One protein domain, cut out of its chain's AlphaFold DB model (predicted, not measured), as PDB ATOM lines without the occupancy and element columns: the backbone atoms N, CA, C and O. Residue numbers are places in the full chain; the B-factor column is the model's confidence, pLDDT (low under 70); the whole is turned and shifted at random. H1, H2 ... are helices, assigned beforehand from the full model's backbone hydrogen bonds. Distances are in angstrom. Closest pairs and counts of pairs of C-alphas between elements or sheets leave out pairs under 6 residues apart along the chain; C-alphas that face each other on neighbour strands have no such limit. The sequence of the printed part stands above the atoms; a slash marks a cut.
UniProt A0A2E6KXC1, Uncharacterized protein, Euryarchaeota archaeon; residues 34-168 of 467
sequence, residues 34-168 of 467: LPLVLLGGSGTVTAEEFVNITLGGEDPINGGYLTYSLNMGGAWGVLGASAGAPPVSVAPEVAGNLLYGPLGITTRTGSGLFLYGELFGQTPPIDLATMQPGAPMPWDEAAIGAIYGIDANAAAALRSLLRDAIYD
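What this domain is: This is residues 34 to 168 of the 467 residues of an uncharacterized protein of Euryarchaeota archaeon (UniProt A0A2E6KXC1). An elongated body of short helices set crosswise to one another, with much loop between them: H3 and H6 lie nearest the middle, H2 toward one end, and H4 and H5 toward the other. Beyond H2, H1 sits in a small hook at one tip; the looped residues 121 to 140 make the opposite end, and residues 57 to 91 wind outward from H2 before returning to H3. The printed part has 135 residues with six named helices, H1 to H6 in order, and no named strand. Its class is all helix, though 61 of the 135 residues are in named elements, under half. The whole is compact, with a radius of gyration of the C-alphas of 15.8 A, and spans 53 by 32 by 23 A.

Where its parts are: Start at C-alpha 36, at (-42.468, -30.242, 5.365), where H1, residues 36 to 39, begins. Next look for H2, residues 47 to 56, which measures 15.0 A from first to last C-alpha. After a long stretch comes H3, residues 92 to 100, 11.9 A long. H4, residues 108 to 120, begins at C-alpha 108, (-29.585, -4.168, 21.657), and is 18.0 A long. H5 takes residues 141 to 148, 10.4 A. The longest helix, H6, residues 152 to 168, runs 22.1 A and ends at C-alpha 168, (-41.732, -10.269, 34.368).

How they stand to each other: Around H1, residues 34 to 35 form a short antiparallel pairing with residues 44 to 45; H1 touches no helix. H2 touches H3, about perpendicular at 81 degrees; look at the closest C-alphas, those of Asn 52 and Pro 92, 4.7 A apart. H2 and H6 are close but not clearly touching, their closest C-alphas, Gly 56 and Ala 154, being 8.0 A apart. H3 only just touches H5, with 3 pairs of C-alphas within 8 A, the closest Leu 98 and Tyr 148 at 5.7 A. H4 only just touches H6, with 3 pairs, through residues 115 to 118 and 159 to 163 alone; the closest C-alphas, Glu 118 and Arg 163, are 7.4 A apart. H5 touches H6, about perpendicular at 87 degrees, closest at the C-alphas of Glu 141 and Ala 155, 5.1 A; of H6, residues 152 to 156 alone take part. Every O i to N i+4 pair is within hydrogen-bond range in H3, H4 and H5, but 5 of 6 are in H2 and 10 of 13 in H6, while H1 is too short for such a pair.

The domain as a whole: The two C-alphas farthest apart, Leu 38 and Ala 135, are 52.8 A from each other. The printed part has no cut. The links H2 to H3, 35 residues, and H4 to H5, 20 residues, are long; within the latter, residues 126 to 127 form a short antiparallel pairing with residues 132 to 133. The mean pLDDT of the printed part is 92.4, and no printed residue is under 70.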
ATOM      1  N   LEU A  34     -35.917 -28.077   6.410       94.31
ATOM      2  CA  LEU A  34     -36.778 -29.220   6.704       94.31
ATOM      3  C   LEU A  34     -37.842 -29.364   5.615       94.31
ATOM      4  O   LEU A  34     -38.669 -28.466   5.470       94.31
ATOM      5  N   PRO A  35     -37.874 -30.478   4.861       93.44
ATOM      6  CA  PRO A  35     -38.950 -30.742   3.916       93.44
ATOM      7  C   PRO A  35     -40.247 -31.057   4.665       93.44
ATOM      8  O   PRO A  35     -40.417 -32.150   5.207       93.44
ATOM      9  N   LEU A  36     -41.193 -30.118   4.651       90.62
ATOM     10  CA  LEU A  36     -42.468 -30.242   5.365       90.62
ATOM     11  C   LEU A  36     -43.347 -31.369   4.814       90.62
ATOM     12  O   LEU A  36     -44.206 -31.883   5.524       90.62
ATOM     13  N   VAL A  37     -43.092 -31.825   3.584       89.62
ATOM     14  CA  VAL A  37     -43.742 -33.016   3.010       89.62
ATOM     15  C   VAL A  37     -43.551 -34.271   3.867       89.62
ATOM     16  O   VAL A  37     -44.423 -35.137   3.889       89.62
ATOM     17  N   LEU A  38     -42.450 -34.359   4.622       86.94
ATOM     18  CA  LEU A  38     -42.195 -35.468   5.547       86.94
ATOM     19  C   LEU A  38     -43.126 -35.446   6.766       86.94
ATOM     20  O   LEU A  38     -43.272 -36.462   7.441       86.94
ATOM     21  N   LEU A  39     -43.762 -34.305   7.022       87.06
ATOM     22  CA  LEU A  39     -44.662 -34.051   8.142       87.06
ATOM     23  C   LEU A  39     -46.115 -33.836   7.686       87.06
ATOM     24  O   LEU A  39     -46.963 -33.438   8.475       87.06
ATOM     25  N   GLY A  40     -46.420 -34.105   6.410       82.44
ATOM     26  CA  GLY A  40     -47.761 -33.929   5.841       82.44
ATOM     27  C   GLY A  40     -48.070 -32.517   5.323       82.44
ATOM     28  O   GLY A  40     -49.202 -32.270   4.910       82.44
ATOM     29  N   GLY A  41     -47.085 -31.615   5.307       84.62
ATOM     30  CA  GLY A  41     -47.182 -30.275   4.721       84.62
ATOM     31  C   GLY A  41     -46.656 -30.189   3.282       84.62
ATOM     32  O   GLY A  41     -46.498 -31.189   2.580       84.62
ATOM     33  N   SER A  42     -46.347 -28.972   2.831       86.81
ATOM     34  CA  SER A  42     -45.763 -28.702   1.510       86.81
ATOM     35  C   SER A  42     -44.567 -27.761   1.604       86.81
ATOM     36  O   SER A  42     -44.571 -26.852   2.426       86.81
ATOM     37  N   GLY A  43     -43.581 -27.936   0.721       90.62
ATOM     38  CA  GLY A  43     -42.395 -27.078   0.669       90.62
ATOM     39  C   GLY A  43     -41.329 -27.453   1.698       90.62
ATOM     40  O   GLY A  43     -41.225 -28.609   2.121       90.62
ATOM     41  N   THR A  44     -40.512 -26.471   2.061       94.06
ATOM     42  CA  THR A  44     -39.410 -26.593   3.018       94.06
ATOM     43  C   THR A  44     -39.435 -25.421   3.992       94.06
ATOM     44  O   THR A  44     -39.950 -24.369   3.633       94.06
ATOM     45  N   VAL A  45     -38.850 -25.583   5.180       94.50
ATOM     46  CA  VAL A  45     -38.694 -24.497   6.160       94.50
ATOM     47  C   VAL A  45     -37.304 -24.528   6.800       94.50
ATOM     48  O   VAL A  45     -36.843 -25.573   7.270       94.50
ATOM     49  N   THR A  46     -36.597 -23.407   6.786       95.50
ATOM     50  CA  THR A  46     -35.355 -23.178   7.551       95.50
ATOM     51  C   THR A  46     -35.672 -22.813   9.006       95.50
ATOM     52  O   THR A  46     -36.825 -22.536   9.332       95.50
ATOM     53  N   ALA A  47     -34.687 -22.815   9.911       93.56
ATOM     54  CA  ALA A  47     -34.938 -22.389  11.294       93.56
ATOM     55  C   ALA A  47     -35.335 -20.906  11.389       93.56
ATOM     56  O   ALA A  47     -36.219 -20.561  12.165       93.56
ATOM     57  N   GLU A  48     -34.735 -20.038  10.574       93.25
ATOM     58  CA  GLU A  48     -35.088 -18.614  10.510       93.25
ATOM     59  C   GLU A  48     -36.529 -18.410  10.028       93.25
ATOM     60  O   GLU A  48     -37.308 -17.717  10.681       93.25
ATOM     61  N   GLU A  49     -36.926 -19.071   8.935       93.81
ATOM     62  CA  GLU A  49     -38.316 -19.031   8.466       93.81
ATOM     63  C   GLU A  49     -39.276 -19.583   9.524       93.81
ATOM     64  O   GLU A  49     -40.349 -19.021   9.722       93.81
ATOM     65  N   PHE A  50     -38.891 -20.647  10.237       95.00
ATOM     66  CA  PHE A  50     -39.695 -21.200  11.325       95.00
ATOM     67  C   PHE A  50     -39.932 -20.165  12.432       95.00
ATOM     68  O   PHE A  50     -41.076 -19.962  12.833       95.00
ATOM     69  N   VAL A  51     -38.892 -19.465  12.896       93.88
ATOM     70  CA  VAL A  51     -39.027 -18.409  13.917       93.88
ATOM     71  C   VAL A  51     -39.921 -17.270  13.417       93.88
ATOM     72  O   VAL A  51     -40.845 -16.854  14.117       93.88
ATOM     73  N   ASN A  52     -39.715 -16.818  12.179       95.00
ATOM     74  CA  ASN A  52     -40.501 -15.741  11.578       95.00
ATOM     75  C   ASN A  52     -41.986 -16.112  11.423       95.00
ATOM     76  O   ASN A  52     -42.861 -15.293  11.696       95.00
ATOM     77  N   ILE A  53     -42.291 -17.349  11.020       94.31
ATOM     78  CA  ILE A  53     -43.670 -17.849  10.913       94.31
ATOM     79  C   ILE A  53     -44.317 -17.939  12.297       94.31
ATOM     80  O   ILE A  53     -45.448 -17.497  12.485       94.31
ATOM     81  N   THR A  54     -43.611 -18.514  13.267       95.31
ATOM     82  CA  THR A  54     -44.195 -18.880  14.564       95.31
ATOM     83  C   THR A  54     -44.322 -17.728  15.552       95.31
ATOM     84  O   THR A  54     -45.109 -17.833  16.491       95.31
ATOM     85  N   LEU A  55     -43.621 -16.608  15.345       95.50
ATOM     86  CA  LEU A  55     -43.800 -15.422  16.184       95.50
ATOM     87  C   LEU A  55     -45.238 -14.893  16.116       95.50
ATOM     88  O   LEU A  55     -45.832 -14.575  17.142       95.50
ATOM     89  N   GLY A  56     -45.784 -14.773  14.907       91.19
ATOM     90  CA  GLY A  56     -47.112 -14.214  14.661       91.19
ATOM     91  C   GLY A  56     -48.101 -15.209  14.071       91.19
ATOM     92  O   GLY A  56     -49.141 -14.782  13.591       91.19
ATOM     93  N   GLY A  57     -47.784 -16.502  14.049       92.75
ATOM     94  CA  GLY A  57     -48.572 -17.530  13.375       92.75
ATOM     95  C   GLY A  57     -48.469 -18.888  14.059       92.75
ATOM     96  O   GLY A  57     -47.803 -19.038  15.084       92.75
ATOM     97  N   GLU A  58     -49.173 -19.875  13.509       92.88
ATOM     98  CA  GLU A  58     -49.164 -21.236  14.047       92.88
ATOM     99  C   GLU A  58     -47.844 -21.961  13.753       92.88
ATOM    100  O   GLU A  58     -47.206 -21.727  12.726       92.88
ATOM    101  N   ASP A  59     -47.460 -22.878  14.642       92.81
ATOM    102  CA  ASP A  59     -46.359 -23.819  14.433       92.81
ATOM    103  C   ASP A  59     -46.637 -24.671  13.174       92.81
ATOM    104  O   ASP A  59     -47.548 -25.505  13.188       92.81
ATOM    105  N   PRO A  60     -45.855 -24.517  12.084       89.69
ATOM    106  CA  PRO A  60     -46.095 -25.236  10.833       89.69
ATOM    107  C   PRO A  60     -45.739 -26.733  10.904       89.69
ATOM    108  O   PRO A  60     -45.989 -27.467   9.948       89.69
ATOM    109  N   ILE A  61     -45.125 -27.183  12.000       89.38
ATOM    110  CA  ILE A  61     -44.683 -28.560  12.252       89.38
ATOM    111  C   ILE A  61     -45.688 -29.270  13.164       89.38
ATOM    112  O   ILE A  61     -46.128 -30.372  12.838       89.38
ATOM    113  N   ASN A  62     -46.049 -28.659  14.296       89.06
ATOM    114  CA  ASN A  62     -46.868 -29.306  15.333       89.06
ATOM    115  C   ASN A  62     -48.296 -28.748  15.454       89.06
ATOM    116  O   ASN A  62     -49.129 -29.363  16.125       89.06
ATOM    117  N   GLY A  63     -48.595 -27.621  14.805       89.94
ATOM    118  CA  GLY A  63     -49.829 -26.863  15.005       89.94
ATOM    119  C   GLY A  63     -49.874 -26.128  16.351       89.94
ATOM    120  O   GLY A  63     -49.031 -26.323  17.227       89.94
ATOM    121  N   GLY A  64     -50.886 -25.277  16.532       93.44
ATOM    122  CA  GLY A  64     -50.989 -24.415  17.715       93.44
ATOM    123  C   GLY A  64     -49.966 -23.277  17.694       93.44
ATOM    124  O   GLY A  64     -49.435 -22.946  16.641       93.44
ATOM    125  N   TYR A  65     -49.694 -22.663  18.846       95.56
ATOM    126  CA  TYR A  65     -48.801 -21.503  18.959       95.56
ATOM    127  C   TYR A  65     -47.661 -21.784  19.933       95.56
ATOM    128  O   TYR A  65     -47.849 -22.491  20.924       95.56
ATOM    129  N   LEU A  66     -46.488 -21.196  19.689       94.81
ATOM    130  CA  LEU A  66     -45.378 -21.274  20.639       94.81
ATOM    131  C   LEU A  66     -45.684 -20.452  21.896       94.81
ATOM    132  O   LEU A  66     -46.346 -19.415  21.820       94.81
ATOM    133  N   THR A  67     -45.160 -20.887  23.042       92.00
ATOM    134  CA  THR A  67     -45.315 -20.181  24.325       92.00
ATOM    135  C   THR A  67     -44.818 -18.739  24.244       92.00
ATOM    136  O   THR A  67     -45.546 -17.827  24.609       92.00
ATOM    137  N   TYR A  68     -43.622 -18.523  23.689       92.00
ATOM    138  CA  TYR A  68     -43.032 -17.195  23.498       92.00
ATOM    139  C   TYR A  68     -43.293 -16.683  22.076       92.00
ATOM    140  O   TYR A  68     -42.380 -16.497  21.276       92.00
ATOM    141  N   SER A  69     -44.575 -16.516  21.749       94.88
ATOM    142  CA  SER A  69     -45.060 -15.907  20.505       94.88
ATOM    143  C   SER A  69     -46.103 -14.838  20.823       94.88
ATOM    144  O   SER A  69     -46.600 -14.775  21.948       94.88
ATOM    145  N   LEU A  70     -46.503 -14.036  19.835       95.56
ATOM    146  CA  LEU A  70     -47.564 -13.034  20.002       95.56
ATOM    147  C   LEU A  70     -48.899 -13.665  20.432       95.56
ATOM    148  O   LEU A  70     -49.710 -13.014  21.076       95.56
ATOM    149  N   ASN A  71     -49.123 -14.948  20.129       95.19
ATOM    150  CA  ASN A  71     -50.317 -15.666  20.573       95.19
ATOM    151  C   ASN A  71     -50.154 -16.360  21.941       95.19
ATOM    152  O   ASN A  71     -51.115 -16.955  22.432       95.19
ATOM    153  N   MET A  72     -48.971 -16.299  22.562       93.25
ATOM    154  CA  MET A  72     -48.667 -16.808  23.909       93.25
ATOM    155  C   MET A  72     -49.180 -18.233  24.171       93.25
ATOM    156  O   MET A  72     -49.985 -18.473  25.070       93.25
ATOM    157  N   GLY A  73     -48.803 -19.193  23.323       93.06
ATOM    158  CA  GLY A  73     -49.276 -20.578  23.440       93.06
ATOM    159  C   GLY A  73     -50.775 -20.773  23.164       93.06
ATOM    160  O   GLY A  73     -51.337 -21.806  23.518       93.06
ATOM    161  N   GLY A  74     -51.437 -19.782  22.557       92.56
ATOM    162  CA  GLY A  74     -52.889 -19.737  22.358       92.56
ATOM    163  C   GLY A  74     -53.648 -19.061  23.505       92.56
ATOM    164  O   GLY A  74     -54.877 -19.097  23.520       92.56
ATOM    165  N   ALA A  75     -52.942 -18.464  24.468       90.94
ATOM    166  CA  ALA A  75     -53.552 -17.733  25.574       90.94
ATOM    167  C   ALA A  75     -53.928 -16.283  25.207       90.94
ATOM    168  O   ALA A  75     -54.750 -15.662  25.892       90.94
ATOM    169  N   TRP A  76     -53.369 -15.739  24.117       92.75
ATOM    170  CA  TRP A  76     -53.818 -14.457  23.575       92.75
ATOM    171  C   TRP A  76     -55.279 -14.543  23.132       92.75
ATOM    172  O   TRP A  76     -55.686 -15.505  22.482       92.75
ATOM    173  N   GLY A  77     -56.085 -13.548  23.496       87.56
ATOM    174  CA  GLY A  77     -57.518 -13.554  23.198       87.56
ATOM    175  C   GLY A  77     -58.384 -14.170  24.298       87.56
ATOM    176  O   GLY A  77     -59.607 -14.037  24.252       87.56
ATOM    177  N   VAL A  78     -57.795 -14.823  25.309       86.94
ATOM    178  CA  VAL A  78     -58.549 -15.457  26.412       86.94
ATOM    179  C   VAL A  78     -58.145 -14.978  27.806       86.94
ATOM    180  O   VAL A  78     -58.885 -15.225  28.759       86.94
ATOM    181  N   LEU A  79     -57.025 -14.262  27.942       77.19
ATOM    182  CA  LEU A  79     -56.521 -13.756  29.223       77.19
ATOM    183  C   LEU A  79     -56.460 -12.225  29.280       77.19
ATOM    184  O   LEU A  79     -56.157 -11.547  28.296       77.19
ATOM    185  N   GLY A  80     -56.703 -11.689  30.478       81.06
ATOM    186  CA  GLY A  80     -56.489 -10.278  30.804       81.06
ATOM    187  C   GLY A  80     -57.230  -9.307  29.880       81.06
ATOM    188  O   GLY A  80     -58.377  -9.540  29.497       81.06
ATOM    189  N   ALA A  81     -56.554  -8.214  29.516       80.81
ATOM    190  CA  ALA A  81     -57.093  -7.176  28.634       80.81
ATOM    191  C   ALA A  81     -57.330  -7.651  27.186       80.81
ATOM    192  O   ALA A  81     -58.056  -6.996  26.443       80.81
ATOM    193  N   SER A  82     -56.759  -8.797  26.795       88.19
ATOM    194  CA  SER A  82     -56.920  -9.369  25.455       88.19
ATOM    195  C   SER A  82     -58.180 -10.225  25.299       88.19
ATOM    196  O   SER A  82     -58.474 -10.667  24.194       88.19
ATOM    197  N   ALA A  83     -58.939 -10.486  26.370       89.94
ATOM    198  CA  ALA A  83     -60.087 -11.389  26.320       89.94
ATOM    199  C   ALA A  83     -61.118 -10.975  25.245       89.94
ATOM    200  O   ALA A  83     -61.706  -9.895  25.301       89.94
ATOM    201  N   GLY A  84     -61.360 -11.860  24.277       89.38
ATOM    202  CA  GLY A  84     -62.226 -11.631  23.118       89.38
ATOM    203  C   GLY A  84     -61.512 -11.117  21.863       89.38
ATOM    204  O   GLY A  84     -62.161 -10.988  20.825       89.38
ATOM    205  N   ALA A  85     -60.205 -10.846  21.925       91.62
ATOM    206  CA  ALA A  85     -59.410 -10.494  20.754       91.62
ATOM    207  C   ALA A  85     -59.232 -11.704  19.812       91.62
ATOM    208  O   ALA A  85     -59.131 -12.844  20.278       91.62
ATOM    209  N   PRO A  86     -59.191 -11.487  18.485       93.25
ATOM    210  CA  PRO A  86     -58.851 -12.549  17.547       93.25
ATOM    211  C   PRO A  86     -57.372 -12.954  17.691       93.25
ATOM    212  O   PRO A  86     -56.556 -12.128  18.123       93.25
ATOM    213  N   PRO A  87     -57.003 -14.182  17.269       92.25
ATOM    214  CA  PRO A  87     -55.605 -14.582  17.167       92.25
ATOM    215  C   PRO A  87     -54.797 -13.568  16.360       92.25
ATOM    216  O   PRO A  87     -55.259 -13.055  15.334       92.25
ATOM    217  N   VAL A  88     -53.594 -13.272  16.834       94.81
ATOM    218  CA  VAL A  88     -52.661 -12.383  16.146       94.81
ATOM    219  C   VAL A  88     -52.144 -13.096  14.908       94.81
ATOM    220  O   VAL A  88     -51.797 -14.275  14.969       94.81
ATOM    221  N   SER A  89     -52.090 -12.372  13.794       93.69
ATOM    222  CA  SER A  89     -51.509 -12.853  12.547       93.69
ATOM    223  C   SER A  89     -50.556 -11.803  11.992       93.69
ATOM    224  O   SER A  89     -50.980 -10.703  11.645       93.69
ATOM    225  N   VAL A  90     -49.268 -12.135  11.921       95.50
ATOM    226  CA  VAL A  90     -48.229 -11.273  11.338       95.50
ATOM    227  C   VAL A  90     -47.546 -12.031  10.206       95.50
ATOM    228  O   VAL A  90     -47.218 -13.207  10.353       95.50
ATOM    229  N   ALA A  91     -47.349 -11.369   9.064       95.56
ATOM    230  CA  ALA A  91     -46.643 -11.969   7.936       95.56
ATOM    231  C   ALA A  91     -45.186 -12.300   8.325       95.56
ATOM    232  O   ALA A  91     -44.564 -11.482   9.010       95.56
ATOM    233  N   PRO A  92     -44.612 -13.437   7.884       94.38
ATOM    234  CA  PRO A  92     -43.264 -13.848   8.285       94.38
ATOM    235  C   PRO A  92     -42.187 -12.786   8.030       94.38
ATOM    236  O   PRO A  92     -41.287 -12.607   8.844       94.38
ATOM    237  N   GLU A  93     -42.287 -12.022   6.944       94.19
ATOM    238  CA  GLU A  93     -41.326 -10.962   6.624       94.19
ATOM    239  C   GLU A  93     -41.402  -9.800   7.628       94.19
ATOM    240  O   GLU A  93     -40.379  -9.234   8.015       94.19
ATOM    241  N   VAL A  94     -42.613  -9.467   8.085       96.00
ATOM    242  CA  VAL A  94     -42.842  -8.434   9.104       96.00
ATOM    243  C   VAL A  94     -42.370  -8.927  10.468       96.00
ATOM    244  O   VAL A  94     -41.703  -8.183  11.179       96.00
ATOM    245  N   ALA A  95     -42.639 -10.189  10.811       95.75
ATOM    246  CA  ALA A  95     -42.135 -10.818  12.029       95.75
ATOM    247  C   ALA A  95     -40.598 -10.854  12.065       95.75
ATOM    248  O   ALA A  95     -39.997 -10.513  13.083       95.75
ATOM    249  N   GLY A  96     -39.955 -11.172  10.937       94.69
ATOM    250  CA  GLY A  96     -38.501 -11.108  10.806       94.69
ATOM    251  C   GLY A  96     -37.952  -9.698  11.031       94.69
ATOM    252  O   GLY A  96     -36.988  -9.527  11.773       94.69
ATOM    253  N   ASN A  97     -38.593  -8.665  10.469       93.81
ATOM    254  CA  ASN A  97     -38.214  -7.272  10.730       93.81
ATOM    255  C   ASN A  97     -38.479  -6.845  12.187       93.81
ATOM    256  O   ASN A  97     -37.693  -6.095  12.761       93.81
ATOM    257  N   LEU A  98     -39.554  -7.337  12.802       95.31
ATOM    258  CA  LEU A  98     -39.885  -7.083  14.204       95.31
ATOM    259  C   LEU A  98     -38.828  -7.674  15.145       95.31
ATOM    260  O   LEU A  98     -38.459  -7.027  16.119       95.31
ATOM    261  N   LEU A  99     -38.294  -8.860  14.845       94.12
ATOM    262  CA  LEU A  99     -37.230  -9.483  15.638       94.12
ATOM    263  C   LEU A  99     -35.862  -8.856  15.364       94.12
ATOM    264  O   LEU A  99     -35.172  -8.450  16.298       94.12
ATOM    265  N   TYR A 100     -35.493  -8.746  14.088       93.94
ATOM    266  CA  TYR A 100     -34.104  -8.555  13.654       93.94
ATOM    267  C   TYR A 100     -33.857  -7.288  12.830       93.94
ATOM    268  O   TYR A 100     -32.725  -7.041  12.416       93.94
ATOM    269  N   GLY A 101     -34.891  -6.488  12.563       93.19
ATOM    270  CA  GLY A 101     -34.752  -5.213  11.865       93.19
ATOM    271  C   GLY A 101     -33.918  -4.193  12.656       93.19
ATOM    272  O   GLY A 101     -33.466  -4.472  13.766       93.19
ATOM    273  N   PRO A 102     -33.730  -2.968  12.132       90.62
ATOM    274  CA  PRO A 102     -32.909  -1.942  12.786       90.62
ATOM    275  C   PRO A 102     -33.333  -1.604  14.226       90.62
ATOM    276  O   PRO A 102     -32.485  -1.307  15.063       90.62
ATOM    277  N   LEU A 103     -34.638  -1.674  14.509       92.38
ATOM    278  CA  LEU A 103     -35.223  -1.522  15.845       92.38
ATOM    279  C   LEU A 103     -35.783  -2.848  16.374       92.38
ATOM    280  O   LEU A 103     -36.657  -2.850  17.231       92.38
ATOM    281  N   GLY A 104     -35.316  -3.978  15.844       94.81
ATOM    282  CA  GLY A 104     -35.859  -5.289  16.164       94.81
ATOM    283  C   GLY A 104     -35.705  -5.631  17.645       94.81
ATOM    284  O   GLY A 104     -34.678  -5.329  18.258       94.81
ATOM    285  N   ILE A 105     -36.709  -6.275  18.231       93.94
ATOM    286  CA  ILE A 105     -36.813  -6.501  19.681       93.94
ATOM    287  C   ILE A 105     -35.735  -7.438  20.240       93.94
ATOM    288  O   ILE A 105     -35.524  -7.468  21.449       93.94
ATOM    289  N   THR A 106     -35.034  -8.194  19.389       92.06
ATOM    290  CA  THR A 106     -33.896  -9.032  19.808       92.06
ATOM    291  C   THR A 106     -32.550  -8.334  19.609       92.06
ATOM    292  O   THR A 106     -31.503  -8.916  19.885       92.06
ATOM    293  N   THR A 107     -32.545  -7.106  19.092       92.06
ATOM    294  CA  THR A 107     -31.344  -6.274  18.957       92.06
ATOM    295  C   THR A 107     -31.137  -5.443  20.218       92.06
ATOM    296  O   THR A 107     -32.096  -5.125  20.918       92.06
ATOM    297  N   ARG A 108     -29.893  -5.035  20.503       86.38
ATOM    298  CA  ARG A 108     -29.585  -4.168  21.657       86.38
ATOM    299  C   ARG A 108     -30.366  -2.847  21.616       86.38
ATOM    300  O   ARG A 108     -30.840  -2.389  22.647       86.38
ATOM    301  N   THR A 109     -30.496  -2.242  20.436       87.25
ATOM    302  CA  THR A 109     -31.200  -0.964  20.267       87.25
ATOM    303  C   THR A 109     -32.707  -1.129  20.431       87.25
ATOM    304  O   THR A 109     -33.319  -0.364  21.171       87.25
ATOM    305  N   GLY A 110     -33.306  -2.127  19.777       92.38
ATOM    306  CA  GLY A 110     -34.749  -2.354  19.834       92.38
ATOM    307  C   GLY A 110     -35.235  -2.816  21.204       92.38
ATOM    308  O   GLY A 110     -36.226  -2.284  21.697       92.38
ATOM    309  N   SER A 111     -34.517  -3.732  21.864       91.75
ATOM    310  CA  SER A 111     -34.870  -4.167  23.224       91.75
ATOM    311  C   SER A 111     -34.756  -3.024  24.233       91.75
ATOM    312  O   SER A 111     -35.666  -2.823  25.036       91.75
ATOM    313  N   GLY A 112     -33.691  -2.218  24.140       91.19
ATOM    314  CA  GLY A 112     -33.524  -1.022  24.962       91.19
ATOM    315  C   GLY A 112     -34.637   0.004  24.728       91.19
ATOM    316  O   GLY A 112     -35.222   0.506  25.681       91.19
ATOM    317  N   LEU A 113     -34.986   0.279  23.469       93.38
ATOM    318  CA  LEU A 113     -36.091   1.176  23.125       93.38
ATOM    319  C   LEU A 113     -37.429   0.678  23.684       93.38
ATOM    320  O   LEU A 113     -38.182   1.467  24.250       93.38
ATOM    321  N   PHE A 114     -37.722  -0.614  23.525       94.56
ATOM    322  CA  PHE A 114     -38.991  -1.194  23.958       94.56
ATOM    323  C   PHE A 114     -39.137  -1.145  25.480       94.56
ATOM    324  O   PHE A 114     -40.169  -0.708  25.985       94.56
ATOM    325  N   LEU A 115     -38.087  -1.534  26.210       93.25
ATOM    326  CA  LEU A 115     -38.080  -1.481  27.670       93.25
ATOM    327  C   LEU A 115     -38.188  -0.038  28.182       93.25
ATOM    328  O   LEU A 115     -38.951   0.219  29.109       93.25
ATOM    329  N   TYR A 116     -37.488   0.911  27.547       94.75
ATOM    330  CA  TYR A 116     -37.641   2.335  27.858       94.75
ATOM    331  C   TYR A 116     -39.102   2.772  27.698       94.75
ATOM    332  O   TYR A 116     -39.673   3.375  28.603       94.75
ATOM    333  N   GLY A 117     -39.713   2.426  26.562       95.19
ATOM    334  CA  GLY A 117     -41.101   2.746  26.259       95.19
ATOM    335  C   GLY A 117     -42.083   2.203  27.295       95.19
ATOM    336  O   GLY A 117     -42.926   2.955  27.784       95.19
ATOM    337  N   GLU A 118     -41.954   0.932  27.683       94.38
ATOM    338  CA  GLU A 118     -42.823   0.333  28.706       94.38
ATOM    339  C   GLU A 118     -42.633   0.972  30.089       94.38
ATOM    340  O   GLU A 118     -43.618   1.178  30.794       94.38
ATOM    341  N   LEU A 119     -41.400   1.312  30.478       94.31
ATOM    342  CA  LEU A 119     -41.110   1.875  31.802       94.31
ATOM    343  C   LEU A 119     -41.489   3.353  31.929       94.31
ATOM    344  O   LEU A 119     -41.932   3.775  32.994       94.31
ATOM    345  N   PHE A 120     -41.304   4.145  30.871       94.31
ATOM    346  CA  PHE A 120     -41.540   5.594  30.898       94.31
ATOM    347  C   PHE A 120     -42.858   6.021  30.245       94.31
ATOM    348  O   PHE A 120     -43.256   7.179  30.379       94.31
ATOM    349  N   GLY A 121     -43.534   5.130  29.515       94.56
ATOM    350  CA  GLY A 121     -44.765   5.447  28.787       94.56
ATOM    351  C   GLY A 121     -44.559   6.359  27.571       94.56
ATOM    352  O   GLY A 121     -45.530   6.876  27.015       94.56
ATOM    353  N   GLN A 122     -43.314   6.566  27.140       95.31
ATOM    354  CA  GLN A 122     -42.948   7.370  25.974       95.31
ATOM    355  C   GLN A 122     -41.630   6.887  25.361       95.31
ATOM    356  O   GLN A 122     -40.835   6.221  26.019       95.31
ATOM    357  N   THR A 123     -41.375   7.241  24.103       94.94
ATOM    358  CA  THR A 123     -40.065   7.026  23.476       94.94
ATOM    359  C   THR A 123     -38.999   7.923  24.119       94.94
ATOM    360  O   THR A 123     -39.330   8.986  24.649       94.94
ATOM    361  N   PRO A 124     -37.705   7.567  24.032       94.62
ATOM    362  CA  PRO A 124     -36.630   8.501  24.361       94.62
ATOM    363  C   PRO A 124     -36.684   9.755  23.458       94.62
ATOM    364  O   PRO A 124     -37.372   9.733  22.428       94.62
ATOM    365  N   PRO A 125     -35.973  10.850  23.809       94.12
ATOM    366  CA  PRO A 125     -35.992  12.131  23.087       94.12
ATOM    367  C   PRO A 125     -35.192  12.089  21.769       94.12
ATOM    368  O   PRO A 125     -34.249  12.846  21.532       94.12
ATOM    369  N   ILE A 126     -35.582  11.173  20.889       92.38
ATOM    370  CA  ILE A 126     -34.942  10.856  19.616       92.38
ATOM    371  C   ILE A 126     -36.019  10.634  18.559       92.38
ATOM    372  O   ILE A 126     -37.027   9.964  18.777       92.38
ATOM    373  N   ASP A 127     -35.772  11.170  17.374       90.38
ATOM    374  CA  ASP A 127     -36.501  10.807  16.172       90.38
ATOM    375  C   ASP A 127     -35.995   9.443  15.677       90.38
ATOM    376  O   ASP A 127     -34.854   9.301  15.236       90.38
ATOM    377  N   LEU A 128     -36.849   8.421  15.759       88.56
ATOM    378  CA  LEU A 128     -36.492   7.030  15.450       88.56
ATOM    379  C   LEU A 128     -36.176   6.778  13.964       88.56
ATOM    380  O   LEU A 128     -35.617   5.736  13.631       88.56
ATOM    381  N   ALA A 129     -36.529   7.702  13.065       85.50
ATOM    382  CA  ALA A 129     -36.241   7.577  11.637       85.50
ATOM    383  C   ALA A 129     -34.869   8.163  11.274       85.50
ATOM    384  O   ALA A 129     -34.173   7.638  10.405       85.50
ATOM    385  N   THR A 130     -34.482   9.260  11.923       86.88
ATOM    386  CA  THR A 130     -33.236   9.996  11.650       86.88
ATOM    387  C   THR A 130     -32.133   9.717  12.666       86.88
ATOM    388  O   THR A 130     -30.968  10.022  12.407       86.88
ATOM    389  N   MET A 131     -32.486   9.133  13.810       83.69
ATOM    390  CA  MET A 131     -31.623   8.925  14.971       83.69
ATOM    391  C   MET A 131     -31.003  10.225  15.512       83.69
ATOM    392  O   MET A 131     -29.885  10.227  16.022       83.69
ATOM    393  N   GLN A 132     -31.710  11.346  15.358       85.88
ATOM    394  CA  GLN A 132     -31.323  12.673  15.852       85.88
ATOM    395  C   GLN A 132     -32.221  13.097  17.022       85.88
ATOM    396  O   GLN A 132     -33.285  12.500  17.198       85.88
ATOM    397  N   PRO A 133     -31.845  14.126  17.810       89.25
ATOM    398  CA  PRO A 133     -32.711  14.652  18.861       89.25
ATOM    399  C   PRO A 133     -34.118  14.966  18.340       89.25
ATOM    400  O   PRO A 133     -34.279  15.642  17.322       89.25
ATOM    401  N   GLY A 134     -35.131  14.465  19.040       91.44
ATOM    402  CA  GLY A 134     -36.534  14.558  18.641       91.44
ATOM    403  C   GLY A 134     -37.461  14.609  19.850       91.44
ATOM    404  O   GLY A 134     -37.069  14.279  20.965       91.44
ATOM    405  N   ALA A 135     -38.699  15.060  19.644       92.75
ATOM    406  CA  ALA A 135     -39.682  15.082  20.721       92.75
ATOM    407  C   ALA A 135     -40.118  13.645  21.077       92.75
ATOM    408  O   ALA A 135     -40.449  12.890  20.158       92.75
ATOM    409  N   PRO A 136     -40.174  13.279  22.373       94.31
ATOM    410  CA  PRO A 136     -40.766  12.021  22.813       94.31
ATOM    411  C   PRO A 136     -42.191  11.839  22.283       94.31
ATOM    412  O   PRO A 136     -42.994  12.777  22.276       94.31
ATOM    413  N   MET A 137     -42.514  10.620  21.864       94.31
ATOM    414  CA  MET A 137     -43.860  10.214  21.470       94.31
ATOM    415  C   MET A 137     -44.469   9.324  22.555       94.31
ATOM    416  O   MET A 137     -43.731   8.536  23.148       94.31
ATOM    417  N   PRO A 138     -45.792   9.389  22.801       95.94
ATOM    418  CA  PRO A 138     -46.463   8.441  23.686       95.94
ATOM    419  C   PRO A 138     -46.173   6.990  23.286       95.94
ATOM    420  O   PRO A 138     -46.161   6.658  22.099       95.94
ATOM    421  N   TRP A 139     -45.942   6.129  24.274       96.12
ATOM    422  CA  TRP A 139     -45.735   4.702  24.063       96.12
ATOM    423  C   TRP A 139     -47.067   3.957  24.169       96.12
ATOM    424  O   TRP A 139     -47.504   3.558  25.250       96.12
ATOM    425  N   ASP A 140     -47.734   3.808  23.027       95.69
ATOM    426  CA  ASP A 140     -49.013   3.114  22.886       95.69
ATOM    427  C   ASP A 140     -49.015   2.150  21.684       95.69
ATOM    428  O   ASP A 140     -48.047   2.043  20.924       95.69
ATOM    429  N   GLU A 141     -50.111   1.411  21.500       96.00
ATOM    430  CA  GLU A 141     -50.247   0.431  20.418       96.00
ATOM    431  C   GLU A 141     -50.159   1.071  19.027       96.00
ATOM    432  O   GLU A 141     -49.736   0.411  18.077       96.00
ATOM    433  N   ALA A 142     -50.540   2.344  18.884       95.62
ATOM    434  CA  ALA A 142     -50.455   3.050  17.611       95.62
ATOM    435  C   ALA A 142     -49.000   3.395  17.272       95.62
ATOM    436  O   ALA A 142     -48.570   3.172  16.137       95.62
ATOM    437  N   ALA A 143     -48.229   3.879  18.249       94.00
ATOM    438  CA  ALA A 143     -46.801   4.136  18.102       94.00
ATOM    439  C   ALA A 143     -46.034   2.844  17.789       94.00
ATOM    440  O   ALA A 143     -45.279   2.794  16.818       94.00
ATOM    441  N   ILE A 144     -46.283   1.770  18.542       96.31
ATOM    442  CA  ILE A 144     -45.655   0.458  18.314       96.31
ATOM    443  C   ILE A 144     -46.046  -0.099  16.942       96.31
ATOM    444  O   ILE A 144     -45.182  -0.552  16.187       96.31
ATOM    445  N   GLY A 145     -47.329  -0.021  16.580       95.62
ATOM    446  CA  GLY A 145     -47.816  -0.435  15.266       95.62
ATOM    447  C   GLY A 145     -47.120   0.303  14.121       95.62
ATOM    448  O   GLY A 145     -46.727  -0.320  13.135       95.62
ATOM    449  N   ALA A 146     -46.887   1.610  14.274       93.75
ATOM    450  CA  ALA A 146     -46.165   2.420  13.295       93.75
ATOM    451  C   ALA A 146     -44.670   2.067  13.203       93.75
ATOM    452  O   ALA A 146     -44.135   2.021  12.096       93.75
ATOM    453  N   ILE A 147     -44.008   1.791  14.332       93.06
ATOM    454  CA  ILE A 147     -42.583   1.415  14.374       93.06
ATOM    455  C   ILE A 147     -42.351   0.077  13.661       93.06
ATOM    456  O   ILE A 147     -41.425  -0.045  12.858       93.06
ATOM    457  N   TYR A 148     -43.190  -0.923  13.941       93.81
ATOM    458  CA  TYR A 148     -42.969  -2.298  13.479       93.81
ATOM    459  C   TYR A 148     -43.798  -2.695  12.251       93.81
ATOM    460  O   TYR A 148     -43.581  -3.771  11.696       93.81
ATOM    461  N   GLY A 149     -44.722  -1.844  11.796       94.44
ATOM    462  CA  GLY A 149     -45.597  -2.137  10.658       94.44
ATOM    463  C   GLY A 149     -46.645  -3.210  10.965       94.44
ATOM    464  O   GLY A 149     -46.949  -4.037  10.105       94.44
ATOM    465  N   ILE A 150     -47.179  -3.210  12.188       96.62
ATOM    466  CA  ILE A 150     -48.164  -4.181  12.682       96.62
ATOM    467  C   ILE A 150     -49.462  -3.485  13.102       96.62
ATOM    468  O   ILE A 150     -49.485  -2.279  13.346       96.62
ATOM    469  N   ASP A 151     -50.563  -4.233  13.164       95.94
ATOM    470  CA  ASP A 151     -51.837  -3.686  13.628       95.94
ATOM    471  C   ASP A 151     -51.887  -3.525  15.160       95.94
ATOM    472  O   ASP A 151     -51.013  -3.991  15.891       95.94
ATOM    473  N   ALA A 152     -52.930  -2.856  15.656       95.25
ATOM    474  CA  ALA A 152     -53.082  -2.582  17.083       95.25
ATOM    475  C   ALA A 152     -53.222  -3.855  17.942       95.25
ATOM    476  O   ALA A 152     -52.794  -3.858  19.094       95.25
ATOM    477  N   ASN A 153     -53.794  -4.941  17.402       94.94
ATOM    478  CA  ASN A 153     -53.935  -6.206  18.128       94.94
ATOM    479  C   ASN A 153     -52.566  -6.878  18.298       94.94
ATOM    480  O   ASN A 153     -52.208  -7.294  19.397       94.94
ATOM    481  N   ALA A 154     -51.772  -6.919  17.227       96.12
ATOM    482  CA  ALA A 154     -50.400  -7.409  17.245       96.12
ATOM    483  C   ALA A 154     -49.483  -6.536  18.115       96.12
ATOM    484  O   ALA A 154     -48.641  -7.072  18.829       96.12
ATOM    485  N   ALA A 155     -49.661  -5.212  18.102       96.69
ATOM    486  CA  ALA A 155     -48.927  -4.301  18.976       96.69
ATOM    487  C   ALA A 155     -49.241  -4.561  20.456       96.69
ATOM    488  O   ALA A 155     -48.318  -4.719  21.249       96.69
ATOM    489  N   ALA A 156     -50.518  -4.693  20.827       95.31
ATOM    490  CA  ALA A 156     -50.913  -5.040  22.193       95.31
ATOM    491  C   ALA A 156     -50.339  -6.402  22.628       95.31
ATOM    492  O   ALA A 156     -49.817  -6.539  23.735       95.31
ATOM    493  N   ALA A 157     -50.379  -7.393  21.734       95.94
ATOM    494  CA  ALA A 157     -49.800  -8.710  21.971       95.94
ATOM    495  C   ALA A 157     -48.283  -8.656  22.164       95.94
ATOM    496  O   ALA A 157     -47.753  -9.326  23.045       95.94
ATOM    497  N   LEU A 158     -47.586  -7.832  21.378       95.75
ATOM    498  CA  LEU A 158     -46.145  -7.633  21.494       95.75
ATOM    499  C   LEU A 158     -45.767  -7.026  22.847       95.75
ATOM    500  O   LEU A 158     -44.809  -7.481  23.469       95.75
ATOM    501  N   ARG A 159     -46.538  -6.042  23.324       94.62
ATOM    502  CA  ARG A 159     -46.354  -5.465  24.663       94.62
ATOM    503  C   ARG A 159     -46.502  -6.519  25.746       94.62
ATOM    504  O   ARG A 159     -45.622  -6.630  26.590       94.62
ATOM    505  N   SER A 160     -47.572  -7.312  25.705       93.12
ATOM    506  CA  SER A 160     -47.775  -8.384  26.686       93.12
ATOM    507  C   SER A 160     -46.719  -9.481  26.598       93.12
ATOM    508  O   SER A 160     -46.253  -9.955  27.628       93.12
ATOM    509  N   LEU A 161     -46.282  -9.849  25.392       93.75
ATOM    510  CA  LEU A 161     -45.192 -10.804  25.219       93.75
ATOM    511  C   LEU A 161     -43.914 -10.288  25.889       93.75
ATOM    512  O   LEU A 161     -43.327 -10.995  26.698       93.75
ATOM    513  N   LEU A 162     -43.480  -9.068  25.568       93.38
ATOM    514  CA  LEU A 162     -42.216  -8.548  26.081       93.38
ATOM    515  C   LEU A 162     -42.283  -8.210  27.567       93.38
ATOM    516  O   LEU A 162     -41.434  -8.664  28.327       93.38
ATOM    517  N   ARG A 163     -43.285  -7.445  27.991       90.88
ATOM    518  CA  ARG A 163     -43.422  -7.009  29.380       90.88
ATOM    519  C   ARG A 163     -43.753  -8.181  30.304       90.88
ATOM    520  O   ARG A 163     -42.993  -8.473  31.217       90.88
ATOM    521  N   ASP A 164     -44.852  -8.875  30.017       89.38
ATOM    522  CA  ASP A 164     -45.438  -9.823  30.965       89.38
ATOM    523  C   ASP A 164     -44.756 -11.202  30.863       89.38
ATOM    524  O   ASP A 164     -44.345 -11.771  31.869       89.38
ATOM    525  N   ALA A 165     -44.606 -11.753  29.652       91.25
ATOM    526  CA  ALA A 165     -44.077 -13.112  29.483       91.25
ATOM    527  C   ALA A 165     -42.539 -13.178  29.465       91.25
ATOM    528  O   ALA A 165     -41.959 -14.165  29.916       91.25
ATOM    529  N   ILE A 166     -41.859 -12.160  28.925       92.38
ATOM    530  CA  ILE A 166     -40.395 -12.147  28.853       92.38
ATOM    531  C   ILE A 166     -39.780 -11.492  30.091       92.38
ATOM    532  O   ILE A 166     -39.026 -12.158  30.796       92.38
ATOM    533  N   TYR A 167     -40.060 -10.216  30.364       89.00
ATOM    534  CA  TYR A 167     -39.378  -9.485  31.437       89.00
ATOM    535  C   TYR A 167     -39.865  -9.855  32.837       89.00
ATOM    536  O   TYR A 167     -39.028 -10.034  33.719       89.00
ATOM    537  N   ASP A 168     -41.175 -10.000  33.038       88.12
ATOM    538  CA  ASP A 168     -41.732 -10.269  34.368       88.12
ATOM    539  C   ASP A 168     -41.721 -11.771  34.743       88.12
ATOM    540  O   ASP A 168     -41.752 -12.088  35.931       88.12
TER     541      ASP A 168